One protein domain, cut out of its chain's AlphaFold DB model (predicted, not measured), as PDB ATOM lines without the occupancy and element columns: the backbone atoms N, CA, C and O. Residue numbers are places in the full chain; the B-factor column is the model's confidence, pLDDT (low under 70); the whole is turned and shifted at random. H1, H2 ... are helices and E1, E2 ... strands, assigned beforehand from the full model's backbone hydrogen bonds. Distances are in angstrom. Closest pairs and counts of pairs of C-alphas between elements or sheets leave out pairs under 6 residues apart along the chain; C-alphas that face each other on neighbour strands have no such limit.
ATOM      1  N   GLN A  65      88.578 155.716 169.435       66.00
ATOM      2  CA  GLN A  65      88.286 157.085 169.840       66.00
ATOM      3  C   GLN A  65      88.647 158.006 168.670       66.00
ATOM      4  O   GLN A  65      89.683 157.834 168.021       66.00
ATOM      5  N   GLU A  66      87.743 158.932 168.357       74.25
ATOM      6  CA  GLU A  66      87.972 159.951 167.337       74.25
ATOM      7  C   GLU A  66      89.134 160.822 167.790       74.25
ATOM      8  O   GLU A  66      89.107 161.355 168.897       74.25
ATOM      9  N   THR A  67      90.160 160.924 166.950       76.06
ATOM     10  CA  THR A  67      91.384 161.653 167.282       76.06
ATOM     11  C   THR A  67      91.547 162.817 166.324       76.06
ATOM     12  O   THR A  67      91.406 162.672 165.104       76.06
ATOM     13  N   LEU A  68      91.839 163.985 166.877       81.62
ATOM     14  CA  LEU A  68      92.156 165.189 166.140       81.62
ATOM     15  C   LEU A  68      93.671 165.388 166.144       81.62
ATOM     16  O   LEU A  68      94.299 165.477 167.193       81.62
ATOM     17  N   GLN A  69      94.270 165.515 164.963       77.44
ATOM     18  CA  GLN A  69      95.667 165.924 164.836       77.44
ATOM     19  C   GLN A  69      95.753 167.231 164.059       77.44
ATOM     20  O   GLN A  69      95.083 167.410 163.042       77.44
ATOM     21  N   ILE A  70      96.603 168.151 164.512       80.19
ATOM     22  CA  ILE A  70      96.827 169.429 163.831       80.19
ATOM     23  C   ILE A  70      98.282 169.610 163.432       80.19
ATOM     24  O   ILE A  70      99.208 169.197 164.127       80.19
ATOM     25  N   ILE A  71      98.474 170.259 162.287       77.00
ATOM     26  CA  ILE A  71      99.769 170.632 161.741       77.00
ATOM     27  C   ILE A  71      99.692 172.095 161.306       77.00
ATOM     28  O   ILE A  71      98.944 172.480 160.407       77.00
ATOM     29  N   VAL A  72     100.510 172.934 161.932       76.75
ATOM     30  CA  VAL A  72     100.659 174.334 161.525       76.75
ATOM     31  C   VAL A  72     101.597 174.398 160.319       76.75
ATOM     32  O   VAL A  72     102.688 173.829 160.361       76.75
ATOM     33  N   THR A  73     101.186 175.101 159.256       71.12
ATOM     34  CA  THR A  73     101.943 175.185 157.988       71.12
ATOM     35  C   THR A  73     103.367 175.716 158.182       71.12
ATOM     36  O   THR A  73     104.294 175.264 157.515       71.12
ATOM     37  N   ALA A  74     103.561 176.649 159.117       69.06
ATOM     38  CA  ALA A  74     104.867 177.168 159.502       69.06
ATOM     39  C   ALA A  74     104.953 177.262 161.030       69.06
ATOM     40  O   ALA A  74     104.087 177.869 161.653       69.06
ATOM     41  N   ARG A  75     105.989 176.660 161.626       69.62
ATOM     42  CA  ARG A  75     106.219 176.681 163.084       69.62
ATOM     43  C   ARG A  75     106.971 177.919 163.577       69.62
ATOM     44  O   ARG A  75     106.849 178.252 164.750       69.62
ATOM     45  N   ASP A  76     107.684 178.595 162.676       70.94
ATOM     46  CA  ASP A  76     108.460 179.799 162.963       70.94
ATOM     47  C   ASP A  76     108.067 180.911 161.985       70.94
ATOM     48  O   ASP A  76     108.269 180.785 160.773       70.94
ATOM     49  N   ILE A  77     107.516 182.014 162.499       75.56
ATOM     50  CA  ILE A  77     107.178 183.198 161.696       75.56
ATOM     51  C   ILE A  77     108.133 184.328 162.065       75.56
ATOM     52  O   ILE A  77     108.203 184.772 163.211       75.56
ATOM     53  N   THR A  78     108.879 184.813 161.075       74.88
ATOM     54  CA  THR A  78     109.816 185.926 161.253       74.88
ATOM     55  C   THR A  78     109.205 187.222 160.734       74.88
ATOM     56  O   THR A  78     108.944 187.348 159.541       74.88
ATOM     57  N   ILE A  79     109.030 188.203 161.618       77.06
ATOM     58  CA  ILE A  79     108.452 189.515 161.293       77.06
ATOM     59  C   ILE A  79     109.568 190.538 161.083       77.06
ATOM     60  O   ILE A  79     110.414 190.727 161.964       77.06
ATOM     61  N   ASP A  80     109.578 191.215 159.935       77.81
ATOM     62  CA  ASP A  80     110.502 192.314 159.636       77.81
ATOM     63  C   ASP A  80     109.877 193.704 159.843       77.81
ATOM     64  O   ASP A  80     108.724 193.842 160.244       77.81
ATOM     65  N   ALA A  81     110.672 194.758 159.636       69.12
ATOM     66  CA  ALA A  81     110.242 196.141 159.853       69.12
ATOM     67  C   ALA A  81     109.200 196.639 158.832       69.12
ATOM     68  O   ALA A  81     108.592 197.679 159.057       69.12
ATOM     69  N   SER A  82     109.009 195.916 157.727       75.31
ATOM     70  CA  SER A  82     108.058 196.216 156.649       75.31
ATOM     71  C   SER A  82     106.838 195.290 156.664       75.31
ATOM     72  O   SER A  82     106.100 195.227 155.683       75.31
ATOM     73  N   PHE A  83     106.627 194.549 157.754       80.44
ATOM     74  CA  PHE A  83     105.530 193.601 157.866       80.44
ATOM     75  C   PHE A  83     104.172 194.312 157.823       80.44
ATOM     76  O   PHE A  83     103.830 195.068 158.726       80.44
ATOM     77  N   ALA A  84     103.398 194.040 156.772       84.06
ATOM     78  CA  ALA A  84     102.078 194.623 156.530       84.06
ATOM     79  C   ALA A  84     100.921 193.697 156.956       84.06
ATOM     80  O   ALA A  84      99.778 193.907 156.560       84.06
ATOM     81  N   GLY A  85     101.225 192.658 157.736       85.44
ATOM     82  CA  GLY A  85     100.310 191.559 158.017       85.44
ATOM     83  C   GLY A  85     100.466 190.395 157.039       85.44
ATOM     84  O   GLY A  85     101.018 190.530 155.944       85.44
ATOM     85  N   THR A  86     100.027 189.212 157.455       86.62
ATOM     86  CA  THR A  86     100.091 188.005 156.627       86.62
ATOM     87  C   THR A  86      98.981 187.037 156.995       86.62
ATOM     88  O   THR A  86      98.593 186.935 158.159       86.62
ATOM     89  N   ASP A  87      98.482 186.310 156.005       88.06
ATOM     90  CA  ASP A  87      97.590 185.190 156.253       88.06
ATOM     91  C   ASP A  87      98.411 183.924 156.455       88.06
ATOM     92  O   ASP A  87      99.359 183.650 155.718       88.06
ATOM     93  N   PHE A  88      98.008 183.113 157.422       85.81
ATOM     94  CA  PHE A  88      98.558 181.781 157.600       85.81
ATOM     95  C   PHE A  88      97.435 180.762 157.756       85.81
ATOM     96  O   PHE A  88      96.301 181.079 158.126       85.81
ATOM     97  N   TYR A  89      97.770 179.518 157.434       89.88
ATOM     98  CA  TYR A  89      96.832 178.409 157.410       89.88
ATOM     99  C   TYR A  89      97.253 177.361 158.431       89.88
ATOM    100  O   TYR A  89      98.426 176.982 158.517       89.88
ATOM    101  N   ILE A  90      96.283 176.878 159.193       91.19
ATOM    102  CA  ILE A  90      96.447 175.755 160.111       91.19
ATOM    103  C   ILE A  90      95.721 174.580 159.484       91.19
ATOM    104  O   ILE A  90      94.511 174.647 159.282       91.19
ATOM    105  N   ALA A  91      96.460 173.530 159.147       90.88
ATOM    106  CA  ALA A  91      95.883 172.303 158.635       90.88
ATOM    107  C   ALA A  91      95.642 171.329 159.791       90.88
ATOM    108  O   ALA A  91      96.365 171.322 160.786       90.88
ATOM    109  N   GLY A  92      94.644 170.473 159.658       90.12
ATOM    110  CA  GLY A  92      94.445 169.376 160.588       90.12
ATOM    111  C   GLY A  92      93.751 168.205 159.927       90.12
ATOM    112  O   GLY A  92      93.103 168.345 158.889       90.12
ATOM    113  N   VAL A  93      93.935 167.035 160.522       90.06
ATOM    114  CA  VAL A  93      93.389 165.772 160.050       90.06
ATOM    115  C   VAL A  93      92.540 165.156 161.154       90.06
ATOM    116  O   VAL A  93      92.955 165.100 162.309       90.06
ATOM    117  N   LEU A  94      91.346 164.696 160.787       88.00
ATOM    118  CA  LEU A  94      90.468 163.926 161.656       88.00
ATOM    119  C   LEU A  94      90.678 162.436 161.394       88.00
ATOM    120  O   LEU A  94      90.494 161.950 160.271       88.00
ATOM    121  N   GLU A  95      90.998 161.701 162.446       86.31
ATOM    122  CA  GLU A  95      91.161 160.253 162.433       86.31
ATOM    123  C   GLU A  95      89.954 159.575 163.090       86.31
ATOM    124  O   GLU A  95      89.241 160.170 163.894       86.31
ATOM    125  N   ASN A  96      89.686 158.325 162.702       81.75
ATOM    126  CA  ASN A  96      88.630 157.484 163.285       81.75
ATOM    127  C   ASN A  96      87.190 158.044 163.230       81.75
ATOM    128  O   ASN A  96      86.319 157.568 163.946       81.75
ATOM    129  N   THR A  97      86.903 159.002 162.343       79.44
ATOM    130  CA  THR A  97      85.563 159.611 162.234       79.44
ATOM    131  C   THR A  97      84.507 158.676 161.642       79.44
ATOM    132  O   THR A  97      84.726 158.063 160.590       79.44
ATOM    133  N   ASP A  98      83.321 158.665 162.255       81.44
ATOM    134  CA  ASP A  98      82.132 157.956 161.780       81.44
ATOM    135  C   ASP A  98      81.663 158.508 160.412       81.44
ATOM    136  O   ASP A  98      81.256 159.675 160.294       81.44
ATOM    137  N   PRO A  99      81.689 157.691 159.337       79.31
ATOM    138  CA  PRO A  99      81.246 158.110 158.012       79.31
ATOM    139  C   PRO A  99      79.788 158.584 157.950       79.31
ATOM    140  O   PRO A  99      79.478 159.419 157.100       79.31
ATOM    141  N   LEU A 100      78.895 158.065 158.800       81.25
ATOM    142  CA  LEU A 100      77.468 158.404 158.785       81.25
ATOM    143  C   LEU A 100      77.231 159.818 159.317       81.25
ATOM    144  O   LEU A 100      76.567 160.623 158.663       81.25
ATOM    145  N   LEU A 101      77.846 160.150 160.453       78.19
ATOM    146  CA  LEU A 101      77.752 161.482 161.055       78.19
ATOM    147  C   LEU A 101      78.451 162.548 160.211       78.19
ATOM    148  O   LEU A 101      77.986 163.687 160.135       78.19
ATOM    149  N   ARG A 102      79.518 162.168 159.498       76.06
ATOM    150  CA  ARG A 102      80.207 163.071 158.567       76.06
ATOM    151  C   ARG A 102      79.336 163.445 157.372       76.06
ATOM    152  O   ARG A 102      79.307 164.609 156.993       76.06
ATOM    153  N   ARG A 103      78.592 162.489 156.800       78.88
ATOM    154  CA  ARG A 103      77.644 162.762 155.697       78.88
ATOM    155  C   ARG A 103      76.526 163.716 156.111       78.88
ATOM    156  O   ARG A 103      76.000 164.431 155.271       78.88
ATOM    157  N   GLN A 104      76.189 163.732 157.396       83.25
ATOM    158  CA  GLN A 104      75.204 164.637 157.983       83.25
ATOM    159  C   GLN A 104      75.810 165.980 158.432       83.25
ATOM    160  O   GLN A 104      75.102 166.784 159.029       83.25
ATOM    161  N   ASN A 105      77.101 166.223 158.167       80.88
ATOM    162  CA  ASN A 105      77.826 167.436 158.554       80.88
ATOM    163  C   ASN A 105      77.720 167.763 160.058       80.88
ATOM    164  O   ASN A 105      77.539 168.915 160.444       80.88
ATOM    165  N   ARG A 106      77.795 166.731 160.913       85.38
ATOM    166  CA  ARG A 106      77.653 166.859 162.379       85.38
ATOM    167  C   ARG A 106      78.977 166.974 163.131       85.38
ATOM    168  O   ARG A 106      78.993 166.840 164.354       85.38
ATOM    169  N   TYR A 107      80.068 167.165 162.398       89.19
ATOM    170  CA  TYR A 107      81.366 167.481 162.974       89.19
ATOM    171  C   TYR A 107      81.599 168.972 162.886       89.19
ATOM    172  O   TYR A 107      81.536 169.551 161.802       89.19
ATOM    173  N   ASP A 108      81.935 169.557 164.022       92.00
ATOM    174  CA  ASP A 108      82.339 170.944 164.097       92.00
ATOM    175  C   ASP A 108      83.731 171.043 164.658       92.00
ATOM    176  O   ASP A 108      84.115 170.340 165.592       92.00
ATOM    177  N   ILE A 109      84.481 171.965 164.083       93.50
ATOM    178  CA  ILE A 109      85.831 172.256 164.513       93.50
ATOM    179  C   ILE A 109      85.871 173.715 164.924       93.50
ATOM    180  O   ILE A 109      85.315 174.587 164.242       93.50
ATOM    181  N   ILE A 110      86.534 173.964 166.046       95.62
ATOM    182  CA  ILE A 110      86.885 175.299 166.509       95.62
ATOM    183  C   ILE A 110      88.396 175.333 166.664       95.62
ATOM    184  O   ILE A 110      88.959 174.553 167.424       95.62
ATOM    185  N   VAL A 111      89.052 176.238 165.950       95.81
ATOM    186  CA  VAL A 111      90.492 176.469 166.061       95.81
ATOM    187  C   VAL A 111      90.712 177.825 166.711       95.81
ATOM    188  O   VAL A 111      90.111 178.820 166.315       95.81
ATOM    189  N   VAL A 112      91.582 177.870 167.708       96.00
ATOM    190  CA  VAL A 112      91.943 179.062 168.465       96.00
ATOM    191  C   VAL A 112      93.440 179.293 168.327       96.00
ATOM    192  O   VAL A 112      94.236 178.374 168.505       96.00
ATOM    193  N   LEU A 113      93.820 180.529 168.024       95.19
ATOM    194  CA  LEU A 113      95.187 181.020 168.081       95.19
ATOM    195  C   LEU A 113      95.303 182.012 169.239       95.19
ATOM    196  O   LEU A 113      94.705 183.090 169.205       95.19
ATOM    197  N   GLU A 114      96.122 181.676 170.230       95.69
ATOM    198  CA  GLU A 114      96.435 182.542 171.363       95.69
ATOM    199  C   GLU A 114      97.879 183.031 171.282       95.69
ATOM    200  O   GLU A 114      98.805 182.258 171.050       95.69
ATOM    201  N   GLY A 115      98.072 184.331 171.477       95.19
ATOM    202  CA  GLY A 115      99.395 184.938 171.571       95.19
ATOM    203  C   GLY A 115     100.006 184.860 172.970       95.19
ATOM    204  O   GLY A 115      99.378 184.371 173.914       95.19
ATOM    205  N   PRO A 116     101.210 185.431 173.146       95.69
ATOM    206  CA  PRO A 116     101.898 185.425 174.429       95.69
ATOM    207  C   PRO A 116     101.034 186.079 175.507       95.69
ATOM    208  O   PRO A 116     100.389 187.104 175.277       95.69
ATOM    209  N   GLN A 117     101.019 185.499 176.704       95.00
ATOM    210  CA  GLN A 117     100.225 186.011 177.816       95.00
ATOM    211  C   GLN A 117     100.968 187.124 178.563       95.00
ATOM    212  O   GLN A 117     102.170 187.042 178.815       95.00
ATOM    213  N   GLN A 118     100.247 188.174 178.963       94.44
ATOM    214  CA  GLN A 118     100.801 189.258 179.771       94.44
ATOM    215  C   GLN A 118      99.836 189.762 180.845       94.44
ATOM    216  O   GLN A 118      98.613 189.672 180.739       94.44
ATOM    217  N   ASN A 119     100.405 190.377 181.877       95.88
ATOM    218  CA  ASN A 119      99.635 191.101 182.878       95.88
ATOM    219  C   ASN A 119      99.400 192.534 182.398       95.88
ATOM    220  O   ASN A 119     100.352 193.247 182.076       95.88
ATOM    221  N   ILE A 120      98.149 192.981 182.413       94.50
ATOM    222  CA  ILE A 120      97.770 194.321 181.957       94.50
ATOM    223  C   ILE A 120      97.023 195.079 183.044       94.50
ATOM    224  O   ILE A 120      96.356 194.485 183.892       94.50
ATOM    225  N   VAL A 121      97.113 196.404 183.003       94.25
ATOM    226  CA  VAL A 121      96.301 197.280 183.846       94.25
ATOM    227  C   VAL A 121      95.412 198.112 182.934       94.25
ATOM    228  O   VAL A 121      95.894 198.822 182.049       94.25
ATOM    229  N   LEU A 122      94.103 197.987 183.131       94.62
ATOM    230  CA  LEU A 122      93.098 198.736 182.396       94.62
ATOM    231  C   LEU A 122      92.657 199.935 183.229       94.62
ATOM    232  O   LEU A 122      92.149 199.762 184.335       94.62
ATOM    233  N   TYR A 123      92.838 201.140 182.691       91.50
ATOM    234  CA  TYR A 123      92.427 202.390 183.323       91.50
ATOM    235  C   TYR A 123      91.143 202.918 182.688       91.50
ATOM    236  O   TYR A 123      91.030 203.022 181.461       91.50
ATOM    237  N   LYS A 124      90.195 203.335 183.526       91.88
ATOM    238  CA  LYS A 124      89.045 204.140 183.124       91.88
ATOM    239  C   LYS A 124      89.480 205.598 183.026       91.88
ATOM    240  O   LYS A 124      89.925 206.174 184.017       91.88
ATOM    241  N   LYS A 125      89.368 206.221 181.848       90.69
ATOM    242  CA  LYS A 125      89.557 207.674 181.741       90.69
ATOM    243  C   LYS A 125      88.324 208.377 182.270       90.69
ATOM    244  O   LYS A 125      87.203 208.089 181.847       90.69
ATOM    245  N   GLU A 126      88.563 209.330 183.151       92.06
ATOM    246  CA  GLU A 126      87.548 210.187 183.741       92.06
ATOM    247  C   GLU A 126      87.900 211.639 183.428       92.06
ATOM    248  O   GLU A 126      89.075 212.015 183.402       92.06
ATOM    249  N   ARG A 127      86.882 212.461 183.167       91.00
ATOM    250  CA  ARG A 127      87.072 213.894 182.965       91.00
ATOM    251  C   ARG A 127      86.864 214.598 184.297       91.00
ATOM    252  O   ARG A 127      85.771 214.542 184.851       91.00
ATOM    253  N   ARG A 128      87.905 215.244 184.815       90.50
ATOM    254  CA  ARG A 128      87.846 216.036 186.051       90.50
ATOM    255  C   ARG A 128      88.460 217.397 185.780       90.50
ATOM    256  O   ARG A 128      89.525 217.466 185.174       90.50
ATOM    257  N   LEU A 129      87.777 218.465 186.196       90.75
ATOM    258  CA  LEU A 129      88.236 219.849 185.995       90.75
ATOM    259  C   LEU A 129      88.631 220.143 184.531       90.75
ATOM    260  O   LEU A 129      89.656 220.750 184.255       90.75
ATOM    261  N   GLY A 130      87.851 219.637 183.568       91.19
ATOM    262  CA  GLY A 130      88.107 219.821 182.134       91.19
ATOM    263  C   GLY A 130      89.186 218.914 181.522       91.19
ATOM    264  O   GLY A 130      89.181 218.753 180.300       91.19
ATOM    265  N   LEU A 131      90.022 218.253 182.331       93.00
ATOM    266  CA  LEU A 131      91.147 217.413 181.901       93.00
ATOM    267  C   LEU A 131      90.804 215.915 181.910       93.00
ATOM    268  O   LEU A 131      90.023 215.439 182.736       93.00
ATOM    269  N   TRP A 132      91.421 215.155 181.000       89.19
ATOM    270  CA  TRP A 132      91.312 213.693 180.950       89.19
ATOM    271  C   TRP A 132      92.357 213.044 181.850       89.19
ATOM    272  O   TRP A 132      93.541 213.003 181.515       89.19
ATOM    273  N   LEU A 133      91.913 212.486 182.970       92.44
ATOM    274  CA  LEU A 133      92.783 211.854 183.954       92.44
ATOM    275  C   LEU A 133      92.555 210.340 183.988       92.44
ATOM    276  O   LEU A 133      91.493 209.831 183.615       92.44
ATOM    277  N   ASN A 134      93.581 209.604 184.417       90.56
ATOM    278  CA  ASN A 134      93.435 208.189 184.749       90.56
ATOM    279  C   ASN A 134      92.632 208.095 186.051       90.56
ATOM    280  O   ASN A 134      93.097 208.565 187.087       90.56
ATOM    281  N   GLY A 135      91.428 207.539 185.978       88.88
ATOM    282  CA  GLY A 135      90.574 207.288 187.131       88.88
ATOM    283  C   GLY A 135      90.815 205.896 187.707       88.88
ATOM    284  O   GLY A 135      91.950 205.464 187.908       88.88
ATOM    285  N   SER A 136      89.717 205.185 187.959       90.44
ATOM    286  CA  SER A 136      89.738 203.805 188.457       90.44
ATOM    287  C   SER A 136      90.494 202.838 187.526       90.44
ATOM    288  O   SER A 136      90.559 203.033 186.310       90.44
ATOM    289  N   SER A 137      91.102 201.795 188.102       91.50
ATOM    290  CA  SER A 137      91.889 200.812 187.351       91.50
ATOM    291  C   SER A 137      91.648 199.384 187.823       91.50
ATOM    292  O   SER A 137      91.378 199.154 189.002       91.50
ATOM    293  N   VAL A 138      91.768 198.431 186.901       95.25
ATOM    294  CA  VAL A 138      91.674 196.994 187.178       95.25
ATOM    295  C   VAL A 138      92.864 196.292 186.544       95.25
ATOM    296  O   VAL A 138      93.190 196.518 185.378       95.25
ATOM    297  N   LYS A 139      93.529 195.430 187.315       95.25
ATOM    298  CA  LYS A 139      94.647 194.621 186.829       95.25
ATOM    299  C   LYS A 139      94.141 193.249 186.409       95.25
ATOM    300  O   LYS A 139      93.557 192.550 187.228       95.25
ATOM    301  N   PHE A 140      94.425 192.849 185.178       96.12
ATOM    302  CA  PHE A 140      94.175 191.500 184.685       96.12
ATOM    303  C   PHE A 140      95.486 190.724 184.565       96.12
ATOM    304  O   PHE A 140      96.538 191.300 184.264       96.12
ATOM    305  N   THR A 141      95.429 189.421 184.815       95.31
ATOM    306  CA  THR A 141      96.578 188.519 184.677       95.31
ATOM    307  C   THR A 141      96.370 187.477 183.600       95.31
ATOM    308  O   THR A 141      95.232 187.094 183.347       95.31
ATOM    309  N   ASN A 142      97.479 187.012 183.017       94.12
ATOM    310  CA  ASN A 142      97.505 186.000 181.955       94.12
ATOM    311  C   ASN A 142      96.602 186.363 180.766       94.12
ATOM    312  O   ASN A 142      95.931 185.512 180.196       94.12
ATOM    313  N   VAL A 143      96.560 187.647 180.403       96.38
ATOM    314  CA  VAL A 143      95.757 188.108 179.271       96.38
ATOM    315  C   VAL A 143      96.522 187.814 177.984       96.38
ATOM    316  O   VAL A 143      97.640 188.328 177.848       96.38
ATOM    317  N   PRO A 144      95.966 187.031 177.044       96.31
ATOM    318  CA  PRO A 144      96.616 186.801 175.761       96.31
ATOM    319  C   PRO A 144      96.760 188.131 175.015       96.31
ATOM    320  O   PRO A 144      95.860 188.968 175.008       96.31
ATOM    321  N   GLN A 145      97.924 188.396 174.427       95.31
ATOM    322  CA  GLN A 145      98.116 189.657 173.708       95.31
ATOM    323  C   GLN A 145      97.381 189.700 172.365       95.31
ATOM    324  O   GLN A 145      97.001 190.790 171.932       95.31
ATOM    325  N   PHE A 146      97.174 188.528 171.766       95.69
ATOM    326  CA  PHE A 146      96.463 188.275 170.518       95.69
ATOM    327  C   PHE A 146      95.517 187.088 170.725       95.69
ATOM    328  O   PHE A 146      95.877 186.148 171.437       95.69
ATOM    329  N   TYR A 147      94.328 187.136 170.132       96.50
ATOM    330  CA  TYR A 147      93.354 186.050 170.183       96.50
ATOM    331  C   TYR A 147      92.573 186.006 168.875       96.50
ATOM    332  O   TYR A 147      91.873 186.957 168.540       96.50
ATOM    333  N   ALA A 148      92.637 184.896 168.157       95.56
ATOM    334  CA  ALA A 148      91.784 184.675 167.003       95.56
ATOM    335  C   ALA A 148      91.114 183.316 167.119       95.56
ATOM    336  O   ALA A 148      91.760 182.331 167.470       95.56
ATOM    337  N   LEU A 149      89.825 183.254 166.812       96.25
ATOM    338  CA  LEU A 149      89.082 182.003 166.760       96.25
ATOM    339  C   LEU A 149      88.450 181.851 165.382       96.25
ATOM    340  O   LEU A 149      87.845 182.791 164.870       96.25
ATOM    341  N   ALA A 150      88.589 180.660 164.812       95.88
ATOM    342  CA  ALA A 150      87.934 180.231 163.591       95.88
ATOM    343  C   ALA A 150      87.008 179.059 163.922       95.88
ATOM    344  O   ALA A 150      87.424 178.114 164.595       95.88
ATOM    345  N   SER A 151      85.761 179.099 163.463       95.31
ATOM    346  CA  SER A 151      84.805 178.003 163.655       95.31
ATOM    347  C   SER A 151      84.204 177.529 162.338       95.31
ATOM    348  O   SER A 151      84.142 178.272 161.360       95.31
ATOM    349  N   THR A 152      83.748 176.276 162.319       93.19
ATOM    350  CA  THR A 152      83.071 175.687 161.150       93.19
ATOM    351  C   THR A 152      81.679 176.288 160.943       93.19
ATOM    352  O   THR A 152      81.311 176.645 159.828       93.19
ATOM    353  N   ARG A 153      80.918 176.439 162.032       92.38
ATOM    354  CA  ARG A 153      79.582 177.050 162.080       92.38
ATOM    355  C   ARG A 153      79.540 178.144 163.143       92.38
ATOM    356  O   ARG A 153      80.517 178.357 163.867       92.38
ATOM    357  N   GLU A 154      78.427 178.864 163.230       93.19
ATOM    358  CA  GLU A 154      78.232 179.839 164.299       93.19
ATOM    359  C   GLU A 154      78.299 179.150 165.665       93.19
ATOM    360  O   GLU A 154      77.752 178.066 165.856       93.19
ATOM    361  N   LEU A 155      78.948 179.787 166.646       92.19
ATOM    362  CA  LEU A 155      79.133 179.173 167.965       92.19
ATOM    363  C   LEU A 155      77.802 178.777 168.629       92.19
ATOM    364  O   LEU A 155      77.736 177.768 169.321       92.19
ATOM    365  N   ARG A 156      76.715 179.514 168.407       91.56
ATOM    366  CA  ARG A 156      75.401 179.149 168.967       91.56
ATOM    367  C   ARG A 156      74.842 177.815 168.445       91.56
ATOM    368  O   ARG A 156      74.015 177.231 169.134       91.56
ATOM    369  N   ASP A 157      75.321 177.335 167.297       92.06
ATOM    370  CA  ASP A 157      74.815 176.130 166.623       92.06
ATOM    371  C   ASP A 157      75.723 174.904 166.796       92.06
ATOM    372  O   ASP A 157      75.354 173.799 166.386       92.06
ATOM    373  N   ILE A 158      76.923 175.098 167.355       91.75
ATOM    374  CA  ILE A 158      77.886 174.017 167.593       91.75
ATOM    375  C   ILE A 158      77.593 173.347 168.936       91.75
ATOM    376  O   ILE A 158      77.265 172.171 168.956       91.75
ATOM    377  N   THR A 159      77.690 174.065 170.060       93.75
ATOM    378  CA  THR A 159      77.479 173.505 171.408       93.75
ATOM    379  C   THR A 159      76.834 174.518 172.361       93.75
ATOM    380  O   THR A 159      76.505 175.644 171.984       93.75
ATOM    381  N   VAL A 160      76.629 174.116 173.616       94.44
ATOM    382  CA  VAL A 160      75.969 174.913 174.653       94.44
ATOM    383  C   VAL A 160      76.941 175.890 175.348       94.44
ATOM    384  O   VAL A 160      78.123 175.579 175.520       94.44
ATOM    385  N   PRO A 161      76.465 177.057 175.831       94.25
ATOM    386  CA  PRO A 161      77.287 178.075 176.502       94.25
ATOM    387  C   PRO A 161      78.172 177.579 177.653       94.25
ATOM    388  O   PRO A 161      79.240 178.138 177.896       94.25
ATOM    389  N   GLN A 162      77.735 176.544 178.370       94.25
ATOM    390  CA  GLN A 162      78.460 175.965 179.500       94.25
ATOM    391  C   GLN A 162      79.783 175.334 179.051       94.25
ATOM    392  O   GLN A 162      80.793 175.499 179.734       94.25
ATOM    393  N   ILE A 163      79.789 174.678 177.887       94.38
ATOM    394  CA  ILE A 163      80.989 174.064 177.306       94.38
ATOM    395  C   ILE A 163      81.954 175.145 176.815       94.38
ATOM    396  O   ILE A 163      83.159 175.053 177.030       94.38
ATOM    397  N   TYR A 164      81.444 176.236 176.239       94.62
ATOM    398  CA  TYR A 164      82.299 177.370 175.884       94.62
ATOM    399  C   TYR A 164      82.949 178.024 177.092       94.62
ATOM    400  O   TYR A 164      84.112 178.413 177.026       94.62
ATOM    401  N   GLN A 165      82.226 178.125 178.207       93.88
ATOM    402  CA  GLN A 165      82.772 178.683 179.433       93.88
ATOM    403  C   GLN A 165      83.830 177.779 180.074       93.88
ATOM    404  O   GLN A 165      84.816 178.303 180.589       93.88
ATOM    405  N   SER A 166      83.647 176.454 180.046       93.44
ATOM    406  CA  SER A 166      84.634 175.516 180.591       93.44
ATOM    407  C   SER A 166      85.904 175.456 179.741       93.44
ATOM    408  O   SER A 166      86.997 175.423 180.300       93.44
ATOM    409  N   LEU A 167      85.766 175.494 178.413       93.44
ATOM    410  CA  LEU A 167      86.888 175.456 177.469       93.44
ATOM    411  C   LEU A 167      87.499 176.843 177.185       93.44
ATOM    412  O   LEU A 167      88.564 176.935 176.586       93.44
ATOM    413  N   GLY A 168      86.848 177.933 177.602       93.06
ATOM    414  CA  GLY A 168      87.317 179.303 177.361       93.06
ATOM    415  C   GLY A 168      87.205 179.767 175.901       93.06
ATOM    416  O   GLY A 168      87.983 180.612 175.459       93.06
ATOM    417  N   LEU A 169      86.254 179.220 175.142       93.94
ATOM    418  CA  LEU A 169      86.131 179.419 173.694       93.94
ATOM    419  C   LEU A 169      85.242 180.610 173.339       93.94
ATOM    420  O   LEU A 169      84.068 180.656 173.692       93.94
ATOM    421  N   GLY A 170      85.778 181.545 172.562       93.31
ATOM    422  CA  GLY A 170      85.092 182.760 172.142       93.31
ATOM    423  C   GLY A 170      85.371 183.945 173.060       93.31
ATOM    424  O   GLY A 170      85.675 183.813 174.246       93.31
ATOM    425  N   LEU A 171      85.227 185.147 172.506       93.69
ATOM    426  CA  LEU A 171      85.613 186.390 173.174       93.69
ATOM    427  C   LEU A 171      84.862 186.601 174.496       93.69
ATOM    428  O   LEU A 171      85.447 187.021 175.494       93.69
ATOM    429  N   ASN A 172      83.581 186.228 174.541       91.81
ATOM    430  CA  ASN A 172      82.752 186.345 175.745       91.81
ATOM    431  C   ASN A 172      83.202 185.398 176.873       91.81
ATOM    432  O   ASN A 172      83.121 185.746 178.058       91.81
ATOM    433  N   TYR A 173      83.719 184.224 176.509       92.75
ATOM    434  CA  TYR A 173      84.074 183.144 177.431       92.75
ATOM    435  C   TYR A 173      85.566 183.109 177.776       92.75
ATOM    436  O   TYR A 173      85.957 182.359 178.663       92.75
ATOM    437  N   LEU A 174      86.373 183.990 177.174       92.31
ATOM    438  CA  LEU A 174      87.811 184.076 177.419       92.31
ATOM    439  C   LEU A 174      88.130 184.169 178.930       92.31
ATOM    440  O   LEU A 174      87.560 185.038 179.614       92.31
ATOM    441  N   PRO A 175      89.020 183.318 179.475       90.06
ATOM    442  CA  PRO A 175      89.312 183.260 180.906       90.06
ATOM    443  C   PRO A 175      90.206 184.434 181.330       90.06
ATOM    444  O   PRO A 175      91.426 184.348 181.406       90.06
ATOM    445  N   LEU A 176      89.581 185.580 181.603       92.19
ATOM    446  CA  LEU A 176      90.266 186.791 182.048       92.19
ATOM    447  C   LEU A 176      90.141 186.945 183.565       92.19
ATOM    448  O   LEU A 176      89.068 187.243 184.090       92.19
ATOM    449  N   HIS A 177      91.261 186.786 184.268       92.62
ATOM    450  CA  HIS A 177      91.307 186.876 185.725       92.62
ATOM    451  C   HIS A 177      91.659 188.295 186.178       92.62
ATOM    452  O   HIS A 177      92.763 188.786 185.928       92.62
ATOM    453  N   ALA A 178      90.725 188.954 186.866       92.75
ATOM    454  CA  ALA A 178      90.952 190.248 187.500       92.75
ATOM    455  C   ALA A 178      91.575 190.079 188.896       92.75
ATOM    456  O   ALA A 178      91.187 189.202 189.666       92.75
ATOM    457  N   LYS A 179      92.520 190.953 189.247       91.38
ATOM    458  CA  LYS A 179      93.082 191.077 190.596       91.38
ATOM    459  C   LYS A 179      92.438 192.247 191.334       91.38
ATOM    460  O   LYS A 179      92.431 193.366 190.827       91.38
ATOM    461  N   GLY A 180      91.989 191.993 192.564       85.56
ATOM    462  CA  GLY A 180      91.421 192.995 193.472       85.56
ATOM    463  C   GLY A 180      90.060 192.580 194.031       85.56
ATOM    464  O   GLY A 180      89.476 191.591 193.597       85.56
ATOM    465  N   ARG A 181      89.552 193.342 195.005       82.81
ATOM    466  CA  ARG A 181      88.199 193.166 195.560       82.81
ATOM    467  C   ARG A 181      87.234 194.058 194.777       82.81
ATOM    468  O   ARG A 181      87.018 195.205 195.151       82.81
ATOM    469  N   LEU A 182      86.718 193.550 193.660       87.19
ATOM    470  CA  LEU A 182      85.684 194.208 192.856       87.19
ATOM    471  C   LEU A 182      84.398 193.379 192.877       87.19
ATOM    472  O   LEU A 182      84.450 192.164 193.058       87.19
ATOM    473  N   SER A 183      83.252 194.031 192.664       92.12
ATOM    474  CA  SER A 183      81.998 193.311 192.440       92.12
ATOM    475  C   SER A 183      82.058 192.519 191.120       92.12
ATOM    476  O   SER A 183      82.738 192.948 190.177       92.12
ATOM    477  N   PRO A 184      81.339 191.388 191.005       90.31
ATOM    478  CA  PRO A 184      81.287 190.607 189.766       90.31
ATOM    479  C   PRO A 184      80.843 191.427 188.545       90.31
ATOM    480  O   PRO A 184      81.387 191.273 187.452       90.31
ATOM    481  N   GLU A 185      79.902 192.353 188.739       92.50
ATOM    482  CA  GLU A 185      79.405 193.255 187.695       92.50
ATOM    483  C   GLU A 185      80.490 194.205 187.183       92.50
ATOM    484  O   GLU A 185      80.652 194.371 185.973       92.50
ATOM    485  N   ALA A 186      81.288 194.778 188.090       91.44
ATOM    486  CA  ALA A 186      82.406 195.628 187.709       91.44
ATOM    487  C   ALA A 186      83.450 194.827 186.918       91.44
ATOM    488  O   ALA A 186      83.900 195.282 185.869       91.44
ATOM    489  N   ILE A 187      83.797 193.614 187.364       92.12
ATOM    490  CA  ILE A 187      84.744 192.746 186.643       92.12
ATOM    491  C   ILE A 187      84.246 192.470 185.220       92.12
ATOM    492  O   ILE A 187      85.018 192.612 184.272       92.12
ATOM    493  N   LYS A 188      82.958 192.139 185.058       93.19
ATOM    494  CA  LYS A 188      82.341 191.903 183.746       93.19
ATOM    495  C   LYS A 188      82.408 193.144 182.850       93.19
ATOM    496  O   LYS A 188      82.786 193.023 181.687       93.19
ATOM    497  N   LEU A 189      82.116 194.328 183.390       93.69
ATOM    498  CA  LEU A 189      82.222 195.590 182.651       93.69
ATOM    499  C   LEU A 189      83.653 195.825 182.142       93.69
ATOM    500  O   LEU A 189      83.857 196.015 180.947       93.69
ATOM    501  N   TYR A 190      84.655 195.756 183.025       94.44
ATOM    502  CA  TYR A 190      86.058 195.949 182.638       94.44
ATOM    503  C   TYR A 190      86.557 194.868 181.668       94.44
ATOM    504  O   TYR A 190      87.365 195.169 180.792       94.44
ATOM    505  N   LYS A 191      86.080 193.623 181.802       94.56
ATOM    506  CA  LYS A 191      86.388 192.525 180.874       94.56
ATOM    507  C   LYS A 191      85.892 192.848 179.463       94.56
ATOM    508  O   LYS A 191      86.662 192.748 178.511       94.56
ATOM    509  N   ASN A 192      84.636 193.268 179.335       95.12
ATOM    510  CA  ASN A 192      84.036 193.592 178.042       95.12
ATOM    511  C   ASN A 192      84.739 194.783 177.377       95.12
ATOM    512  O   ASN A 192      85.054 194.727 176.192       95.12
ATOM    513  N   GLU A 193      85.061 195.823 178.147       94.88
ATOM    514  CA  GLU A 193      85.804 196.989 177.653       94.88
ATOM    515  C   GLU A 193      87.223 196.623 177.203       94.88
ATOM    516  O   GLU A 193      87.708 197.115 176.186       94.88
ATOM    517  N   LEU A 194      87.895 195.723 177.926       95.50
ATOM    518  CA  LEU A 194      89.201 195.215 177.522       95.50
ATOM    519  C   LEU A 194      89.137 194.495 176.170       95.50
ATOM    520  O   LEU A 194      89.967 194.756 175.297       95.50
ATOM    521  N   ILE A 195      88.169 193.590 176.014       95.94
ATOM    522  CA  ILE A 195      87.953 192.839 174.773       95.94
ATOM    523  C   ILE A 195      87.650 193.810 173.630       95.94
ATOM    524  O   ILE A 195      88.314 193.749 172.598       95.94
ATOM    525  N   ALA A 196      86.741 194.765 173.836       95.88
ATOM    526  CA  ALA A 196      86.382 195.765 172.833       95.88
ATOM    527  C   ALA A 196      87.589 196.613 172.391       95.88
ATOM    528  O   ALA A 196      87.782 196.866 171.201       95.88
ATOM    529  N   LEU A 197      88.457 197.016 173.328       95.19
ATOM    530  CA  LEU A 197      89.703 197.718 173.000       95.19
ATOM    531  C   LEU A 197      90.646 196.861 172.152       95.19
ATOM    532  O   LEU A 197      91.279 197.379 171.233       95.19
ATOM    533  N   LYS A 198      90.749 195.565 172.453       95.38
ATOM    534  CA  LYS A 198      91.594 194.628 171.706       95.38
ATOM    535  C   LYS A 198      91.047 194.322 170.314       95.38
ATOM    536  O   LYS A 198      91.832 194.262 169.371       95.38
ATOM    537  N   GLN A 199      89.728 194.232 170.168       95.81
ATOM    538  CA  GLN A 199      89.062 194.121 168.867       95.81
ATOM    539  C   GLN A 199      89.295 195.373 168.021       95.81
ATOM    540  O   GLN A 199      89.661 195.270 166.856       95.81
ATOM    541  N   LYS A 200      89.194 196.569 168.618       95.38
ATOM    542  CA  LYS A 200      89.497 197.831 167.920       95.38
ATOM    543  C   LYS A 200      90.951 197.912 167.433       95.38
ATOM    544  O   LYS A 200      91.231 198.605 166.463       95.38
ATOM    545  N   GLN A 201      91.873 197.229 168.111       93.88
ATOM    546  CA  GLN A 201      93.275 197.116 167.701       93.88
ATOM    547  C   GLN A 201      93.508 196.038 166.627       93.88
ATOM    548  O   GLN A 201      94.643 195.896 166.187       93.88
ATOM    549  N   GLY A 202      92.490 195.263 166.241       93.75
ATOM    550  CA  GLY A 202      92.629 194.127 165.320       93.75
ATOM    551  C   GLY A 202      93.324 192.903 165.929       93.75
ATOM    552  O   GLY A 202      93.588 191.938 165.226       93.75
ATOM    553  N   LEU A 203      93.620 192.919 167.234       95.00
ATOM    554  CA  LEU A 203      94.335 191.827 167.905       95.00
ATOM    555  C   LEU A 203      93.408 190.689 168.327       95.00
ATOM    556  O   LEU A 203      93.879 189.577 168.559       95.00
ATOM    557  N   TYR A 204      92.123 190.996 168.529       96.44
ATOM    558  CA  TYR A 204      91.099 190.039 168.936       96.44
ATOM    559  C   TYR A 204      90.068 189.890 167.818       96.44
ATOM    560  O   TYR A 204      89.447 190.882 167.434       96.44
ATOM    561  N   GLY A 205      89.860 188.666 167.340       94.44
ATOM    562  CA  GLY A 205      88.953 188.365 166.234       94.44
ATOM    563  C   GLY A 205      88.220 187.039 166.413       94.44
ATOM    564  O   GLY A 205      88.701 186.124 167.083       94.44
ATOM    565  N   GLN A 206      87.035 186.947 165.819       94.44
ATOM    566  CA  GLN A 206      86.254 185.719 165.739       94.44
ATOM    567  C   GLN A 206      85.647 185.613 164.351       94.44
ATOM    568  O   GLN A 206      84.784 186.410 163.995       94.44
ATOM    569  N   GLU A 207      86.088 184.614 163.604       92.81
ATOM    570  CA  GLU A 207      85.663 184.371 162.237       92.81
ATOM    571  C   GLU A 207      84.858 183.075 162.178       92.81
ATOM    572  O   GLU A 207      85.295 182.015 162.631       92.81
ATOM    573  N   THR A 208      83.652 183.163 161.627       92.94
ATOM    574  CA  THR A 208      82.761 182.012 161.465       92.94
ATOM    575  C   THR A 208      82.799 181.535 160.021       92.94
ATOM    576  O   THR A 208      82.758 182.348 159.106       92.94
ATOM    577  N   GLY A 209      82.851 180.221 159.806       87.88
ATOM    578  CA  GLY A 209      82.910 179.633 158.465       87.88
ATOM    579  C   GLY A 209      84.292 179.727 157.809       87.88
ATOM    580  O   GLY A 209      84.427 179.449 156.623       87.88
ATOM    581  N   SER A 210      85.332 180.081 158.570       87.94
ATOM    582  CA  SER A 210      86.715 180.219 158.074       87.94
ATOM    583  C   SER A 210      87.509 178.908 158.076       87.94
ATOM    584  O   SER A 210      88.733 178.913 157.910       87.94
ATOM    585  N   ILE A 211      86.818 177.782 158.271       91.50
ATOM    586  CA  ILE A 211      87.373 176.432 158.191       91.50
ATOM    587  C   ILE A 211      86.869 175.782 156.906       91.50
ATOM    588  O   ILE A 211      85.675 175.540 156.745       91.50
ATOM    589  N   ALA A 212      87.795 175.481 156.000       89.19
ATOM    590  CA  ALA A 212      87.514 174.768 154.764       89.19
ATOM    591  C   ALA A 212      87.901 173.293 154.904       89.19
ATOM    592  O   ALA A 212      88.998 172.974 155.365       89.19
ATOM    593  N   PHE A 213      87.025 172.391 154.467       87.81
ATOM    594  CA  PHE A 213      87.329 170.965 154.364       87.81
ATOM    595  C   PHE A 213      87.874 170.667 152.970       87.81
ATOM    596  O   PHE A 213      87.152 170.761 151.981       87.81
ATOM    597  N   GLY A 214      89.163 170.332 152.886       80.56
ATOM    598  CA  GLY A 214      89.811 169.986 151.619       80.56
ATOM    599  C   GLY A 214      89.554 168.538 151.197       80.56
ATOM    600  O   GLY A 214      89.520 168.229 150.010       80.56
ATOM    601  N   SER A 215      89.368 167.633 152.161       81.19
ATOM    602  CA  SER A 215      89.026 166.231 151.905       81.19
ATOM    603  C   SER A 215      88.156 165.665 153.027       81.19
ATOM    604  O   SER A 215      87.813 166.360 153.978       81.19
ATOM    605  N   THR A 216      87.829 164.372 152.953       77.75
ATOM    606  CA  THR A 216      87.025 163.667 153.965       77.75
ATOM    607  C   THR A 216      87.609 163.733 155.381       77.75
ATOM    608  O   THR A 216      86.872 163.549 156.345       77.75
ATOM    609  N   ARG A 217      88.920 163.954 155.514       83.94
ATOM    610  CA  ARG A 217      89.616 163.996 156.806       83.94
ATOM    611  C   ARG A 217      90.432 165.261 157.015       83.94
ATOM    612  O   ARG A 217      90.822 165.509 158.141       83.94
ATOM    613  N   LEU A 218      90.713 166.036 155.970       89.12
ATOM    614  CA  LEU A 218      91.582 167.207 156.045       89.12
ATOM    615  C   LEU A 218      90.751 168.486 156.127       89.12
ATOM    616  O   LEU A 218      89.915 168.737 155.255       89.12
ATOM    617  N   PHE A 219      91.056 169.323 157.109       91.12
ATOM    618  CA  PHE A 219      90.553 170.686 157.197       91.12
ATOM    619  C   PHE A 219      91.704 171.690 157.219       91.12
ATOM    620  O   PHE A 219      92.835 171.370 157.586       91.12
ATOM    621  N   SER A 220      91.398 172.921 156.832       91.81
ATOM    622  CA  SER A 220      92.300 174.060 156.920       91.81
ATOM    623  C   SER A 220      91.557 175.264 157.479       91.81
ATOM    624  O   SER A 220      90.516 175.646 156.943       91.81
ATOM    625  N   ALA A 221      92.098 175.875 158.525       93.19
ATOM    626  CA  ALA A 221      91.619 177.126 159.090       93.19
ATOM    627  C   ALA A 221      92.521 178.277 158.634       93.19
ATOM    628  O   ALA A 221      93.747 178.186 158.752       93.19
ATOM    629  N   ARG A 222      91.922 179.352 158.115       91.19
ATOM    630  CA  ARG A 222      92.643 180.575 157.740       91.19
ATOM    631  C   ARG A 222      92.619 181.570 158.893       91.19
ATOM    632  O   ARG A 222      91.563 181.840 159.456       91.19
ATOM    633  N   PHE A 223      93.770 182.169 159.171       91.25
ATOM    634  CA  PHE A 223      93.914 183.230 160.157       91.25
ATOM    635  C   PHE A 223      94.725 184.390 159.586       91.25
ATOM    636  O   PHE A 223      95.706 184.182 158.872       91.25
ATOM    637  N   HIS A 224      94.322 185.606 159.941       90.50
ATOM    638  CA  HIS A 224      94.990 186.836 159.534       90.50
ATOM    639  C   HIS A 224      95.810 187.403 160.695       90.50
ATOM    640  O   HIS A 224      95.270 187.654 161.775       90.50
ATOM    641  N   LEU A 225      97.110 187.613 160.480       90.75
ATOM    642  CA  LEU A 225      97.970 188.350 161.405       90.75
ATOM    643  C   LEU A 225      98.034 189.810 160.966       90.75
ATOM    644  O   LEU A 225      98.536 190.067 159.870       90.75
ATOM    645  N   PRO A 226      97.606 190.761 161.811       91.75
ATOM    646  CA  PRO A 226      97.774 192.178 161.532       91.75
ATOM    647  C   PRO A 226      99.244 192.596 161.662       91.75
ATOM    648  O   PRO A 226     100.049 191.936 162.318       91.75
ATOM    649  N   ASP A 227      99.581 193.745 161.088       88.75
ATOM    650  CA  ASP A 227     100.904 194.377 161.154       88.75
ATOM    651  C   ASP A 227     101.402 194.651 162.590       88.75
ATOM    652  O   ASP A 227     102.600 194.612 162.874       88.75
ATOM    653  N   ASN A 228     100.480 194.886 163.521       89.88
ATOM    654  CA  ASN A 228     100.748 195.183 164.925       89.88
ATOM    655  C   ASN A 228     100.818 193.938 165.832       89.88
ATOM    656  O   ASN A 228     100.748 194.067 167.062       89.88
ATOM    657  N   VAL A 229     100.954 192.743 165.247       91.44
ATOM    658  CA  VAL A 229     100.996 191.485 165.994       91.44
ATOM    659  C   VAL A 229     102.216 191.428 166.941       91.44
ATOM    660  O   VAL A 229     103.352 191.709 166.544       91.44
ATOM    661  N   PRO A 230     102.023 191.074 168.223       92.12
ATOM    662  CA  PRO A 230     103.126 190.966 169.171       92.12
ATOM    663  C   PRO A 230     104.060 189.785 168.892       92.12
ATOM    664  O   PRO A 230     103.626 188.713 168.483       92.12
ATOM    665  N   VAL A 231     105.346 189.943 169.204       91.44
ATOM    666  CA  VAL A 231     106.326 188.845 169.147       91.44
ATOM    667  C   VAL A 231     106.275 187.991 170.415       91.44
ATOM    668  O   VAL A 231     106.054 188.516 171.508       91.44
ATOM    669  N   GLY A 232     106.511 186.687 170.280       92.88
ATOM    670  CA  GLY A 232     106.521 185.734 171.389       92.88
ATOM    671  C   GLY A 232     106.035 184.343 170.990       92.88
ATOM    672  O   GLY A 232     105.915 184.026 169.808       92.88
ATOM    673  N   SER A 233     105.748 183.523 171.997       94.19
ATOM    674  CA  SER A 233     105.167 182.191 171.837       94.19
ATOM    675  C   SER A 233     103.658 182.278 171.625       94.19
ATOM    676  O   SER A 233     102.953 182.904 172.421       94.19
ATOM    677  N   TYR A 234     103.186 181.609 170.588       94.62
ATOM    678  CA  TYR A 234     101.788 181.436 170.243       94.62
ATOM    679  C   TYR A 234     101.392 179.979 170.448       94.62
ATOM    680  O   TYR A 234     102.180 179.062 170.202       94.62
ATOM    681  N   THR A 235     100.155 179.774 170.869       94.88
ATOM    682  CA  THR A 235      99.567 178.454 171.055       94.88
ATOM    683  C   THR A 235      98.362 178.328 170.143       94.88
ATOM    684  O   THR A 235      97.451 179.154 170.173       94.88
ATOM    685  N   VAL A 236      98.361 177.281 169.329       94.81
ATOM    686  CA  VAL A 236      97.239 176.883 168.490       94.81
ATOM    687  C   VAL A 236      96.533 175.729 169.172       94.81
ATOM    688  O   VAL A 236      97.172 174.724 169.477       94.81
ATOM    689  N   LYS A 237      95.227 175.852 169.374       95.00
ATOM    690  CA  LYS A 237      94.378 174.789 169.913       95.00
ATOM    691  C   LYS A 237      93.243 174.509 168.956       95.00
ATOM    692  O   LYS A 237      92.584 175.440 168.506       95.00
ATOM    693  N   ALA A 238      93.003 173.250 168.642       95.00
ATOM    694  CA  ALA A 238      91.850 172.832 167.870       95.00
ATOM    695  C   ALA A 238      90.978 171.914 168.716       95.00
ATOM    696  O   ALA A 238      91.485 171.029 169.392       95.00
ATOM    697  N   TYR A 239      89.675 172.145 168.657       94.88
ATOM    698  CA  TYR A 239      88.658 171.433 169.409       94.88
ATOM    699  C   TYR A 239      87.720 170.752 168.422       94.88
ATOM    700  O   TYR A 239      87.181 171.416 167.527       94.88
ATOM    701  N   LEU A 240      87.534 169.446 168.590       93.44
ATOM    702  CA  LEU A 240      86.598 168.643 167.819       93.44
ATOM    703  C   LEU A 240      85.298 168.473 168.600       93.44
ATOM    704  O   LEU A 240      85.291 167.988 169.734       93.44
ATOM    705  N   PHE A 241      84.192 168.815 167.953       92.38
ATOM    706  CA  PHE A 241      82.850 168.564 168.445       92.38
ATOM    707  C   PHE A 241      82.134 167.593 167.516       92.38
ATOM    708  O   PHE A 241      82.191 167.708 166.289       92.38
ATOM    709  N   ARG A 242      81.423 166.652 168.127       89.62
ATOM    710  CA  ARG A 242      80.553 165.689 167.464       89.62
ATOM    711  C   ARG A 242      79.156 165.887 168.010       89.62
ATOM    712  O   ARG A 242      78.928 165.651 169.192       89.62
ATOM    713  N   ASP A 243      78.227 166.301 167.157       87.75
ATOM    714  CA  ASP A 243      76.849 166.570 167.578       87.75
ATOM    715  C   ASP A 243      76.758 167.496 168.813       87.75
ATOM    716  O   ASP A 243      76.065 167.231 169.795       87.75
ATOM    717  N   GLY A 244      77.578 168.545 168.819       88.31
ATOM    718  CA  GLY A 244      77.679 169.482 169.936       88.31
ATOM    719  C   GLY A 244      78.253 168.935 171.239       88.31
ATOM    720  O   GLY A 244      78.350 169.684 172.213       88.31
ATOM    721  N   VAL A 245      78.709 167.684 171.264       90.88
ATOM    722  CA  VAL A 245      79.491 167.115 172.361       90.88
ATOM    723  C   VAL A 245      80.976 167.291 172.060       90.88
ATOM    724  O   VAL A 245      81.435 167.018 170.952       90.88
ATOM    725  N   TYR A 246      81.733 167.763 173.048       92.25
ATOM    726  CA  TYR A 246      83.189 167.839 172.967       92.25
ATOM    727  C   TYR A 246      83.788 166.427 172.895       92.25
ATOM    728  O   TYR A 246      83.479 165.594 173.747       92.25
ATOM    729  N   SER A 247      84.615 166.167 171.880       90.62
ATOM    730  CA  SER A 247      85.214 164.849 171.640       90.62
ATOM    731  C   SER A 247      86.706 164.826 171.950       90.62
ATOM    732  O   SER A 247      87.146 163.972 172.711       90.62
ATOM    733  N   ASP A 248      87.476 165.737 171.350       91.19
ATOM    734  CA  ASP A 248      88.939 165.727 171.433       91.19
ATOM    735  C   ASP A 248      89.533 167.131 171.237       91.19
ATOM    736  O   ASP A 248      88.886 168.017 170.663       91.19
ATOM    737  N   GLU A 249      90.771 167.327 171.689       92.38
ATOM    738  CA  GLU A 249      91.548 168.546 171.470       92.38
ATOM    739  C   GLU A 249      92.969 168.246 170.995       92.38
ATOM    740  O   GLU A 249      93.596 167.264 171.380       92.38
ATOM    741  N   ALA A 250      93.512 169.152 170.189       92.50
ATOM    742  CA  ALA A 250      94.893 169.095 169.742       92.50
ATOM    743  C   ALA A 250      95.561 170.454 169.943       92.50
ATOM    744  O   ALA A 250      94.990 171.493 169.608       92.50
ATOM    745  N   GLU A 251      96.790 170.452 170.457       93.50
ATOM    746  CA  GLU A 251      97.558 171.668 170.730       93.50
ATOM    747  C   GLU A 251      98.887 171.661 169.967       93.50
ATOM    748  O   GLU A 251      99.554 170.636 169.822       93.50
ATOM    749  N   THR A 252      99.295 172.818 169.449       92.19
ATOM    750  CA  THR A 252     100.601 173.010 168.810       92.19
ATOM    751  C   THR A 252     101.129 174.413 169.073       92.19
ATOM    752  O   THR A 252     100.402 175.397 168.976       92.19
ATOM    753  N   GLY A 253     102.419 174.511 169.391       91.31
ATOM    754  CA  GLY A 253     103.111 175.786 169.573       91.31
ATOM    755  C   GLY A 253     103.629 176.377 168.260       91.31
ATOM    756  O   GLY A 253     103.997 175.653 167.334       91.31
ATOM    757  N   LEU A 254     103.690 177.703 168.220       89.75
ATOM    758  CA  LEU A 254     104.235 178.522 167.142       89.75
ATOM    759  C   LEU A 254     105.104 179.616 167.770       89.75
ATOM    760  O   LEU A 254     104.663 180.274 168.710       89.75
ATOM    761  N   GLU A 255     106.313 179.855 167.269       90.75
ATOM    762  CA  GLU A 255     107.099 181.021 167.689       90.75
ATOM    763  C   GLU A 255     107.066 182.127 166.637       90.75
ATOM    764  O   GLU A 255     107.326 181.918 165.450       90.75
ATOM    765  N   ILE A 256     106.777 183.344 167.100       90.00
ATOM    766  CA  ILE A 256     106.867 184.554 166.291       90.00
ATOM    767  C   ILE A 256     108.028 185.391 166.805       90.00
ATOM    768  O   ILE A 256     107.981 185.956 167.903       90.00
ATOM    769  N   THR A 257     109.068 185.512 165.987       88.44
ATOM    770  CA  THR A 257     110.284 186.246 166.338       88.44
ATOM    771  C   THR A 257     110.492 187.441 165.420       88.44
ATOM    772  O   THR A 257     110.066 187.477 164.263       88.44
ATOM    773  N   ARG A 258     111.152 188.477 165.944       83.62
ATOM    774  CA  ARG A 258     111.542 189.629 165.130       83.62
ATOM    775  C   ARG A 258     112.779 189.276 164.313       83.62
ATOM    776  O   ARG A 258     113.771 188.805 164.869       83.62
ATOM    777  N   LYS A 259     112.763 189.603 163.020       79.94
ATOM    778  CA  LYS A 259     113.934 189.493 162.149       79.94
ATOM    779  C   LYS A 259     115.063 190.348 162.712       79.94
ATOM    780  O   LYS A 259     114.924 191.560 162.875       79.94
ATOM    781  N   ASN A 260     116.188 189.717 163.029       75.81
ATOM    782  CA  ASN A 260     117.348 190.426 163.547       75.81
ATOM    783  C   ASN A 260     118.064 191.160 162.397       75.81
ATOM    784  O   ASN A 260     118.343 190.559 161.360       75.81
TER     785      ASN A 260
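Overview. This is residues 65 to 260 of the 297 residues of an uncharacterized protein of Candidatus Tokpelaia sp (UniProt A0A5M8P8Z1). Two sheets make a sandwich, a six-stranded sheet curled like part of a barrel and a four-stranded one facing it, and from this body the hairpin E5 and E6 reaches away as a long arm with helix H4 packed across its inner part. The short helices H1, H2 and H3 lie along one side of the body, H1 farthest from the mean of the C-alphas at 27.9 A. The printed part has 196 residues with four named helices and thirteen named strands, along the chain E1 E2 E3 H1 E4 E5 E6 E7 H2 H3 E8 H4 E9 E10 E11 E12 E13. The larger sheet, order E2 E13 E12 E4 E7 E9, is mixed; E1 E3 E11 E10 and the arm's sheet E5 E6 E8 are antiparallel. The class is mixed, helices and strands; the whole is compact, radius of gyration of the C-alphas 18.8 A, and flat, spanning 68 by 44 by 22 A.

Arrangement. The largest sheet, twisted, runs E2 (residues 76 to 79), E13 (245 to 258), E12 (232 to 242), E4 (107 to 114), E7 (147 to 151), E9 (204 to 208). E2 is parallel to E13, with N 79 and O 257 2.9 A apart. E13 and E12 form an antiparallel hairpin, with N 234 and O 254 at 2.7 A. E12 and E4 are antiparallel, N 112 and O 237 at 2.7 A, as are E4 and E7, N 111 and O 150 at 2.8 A. E9 is parallel to E7, N 207 and O 149 at 2.8 A. The sandwich, two sheets face to face, is completed by E1 (67 to 72), E3 (86 to 95), E11 (218 to 225) and E10 (211 to 213), antiparallel in that order. Across their pairs, N 71 and O 91 are at 2.8 A, N 221 and O 90 at 2.8 A, and N 220 and O 212 at 2.8 A; E10 and E11 form a hairpin. The facing parts are 8.2 A centre to centre, their best planes 29 degrees apart. The closest C-alphas of E1 and E13 are those of Gln 69 and Ala 250, 5.9 A. E4 runs on into E5 (117 to 128) across two residues at 73 degrees. E5 and E6 (131 to 144) form a hairpin, N 122 and O 138 at 2.8 A; E6 bends by 91 degrees at residue 141. E8 (177 to 179) is antiparallel to E6, N 179 and O 139 at 2.8 A. H4 (184 to 200) is on this sheet, two layers with the helix on one face, at a height of 9.4 A; it runs across the strands, at 79 degrees to E5 on the local plane. The closest C-alphas of H4 and E5 are those of Leu 122 and Leu 194, 7.2 A. H2 (155 to 158) only grazes the largest sheet. H1 (99 to 103) and H3 (161 to 167) are only just not on it, each with 4 pairs of C-alphas within 10 A. In H1, H3 and H4 every O i to N i+4 pair is within hydrogen-bond range; H2 is too short for such a pair.

Along the chain. E1 begins at C-alpha 67, (91.384, 161.653, 167.282). E13 spans 39.8 A and ends at C-alpha 258, (111.542, 189.629, 165.130). E5 spans 33.5 A, E12 33.0 A, E6 31.7 A, E3 29.7 A and H4 24.4 A; H4 begins at C-alpha 184, (81.287, 190.607, 189.766).

Size, cuts and confidence. The C-alphas farthest apart are those of Pro 99 and Leu 129, 68.1 A. The printed part has no cut and no long link. Mean pLDDT of the printed part is 89.6; residues 65, 74 to 75 and 81 are under 70.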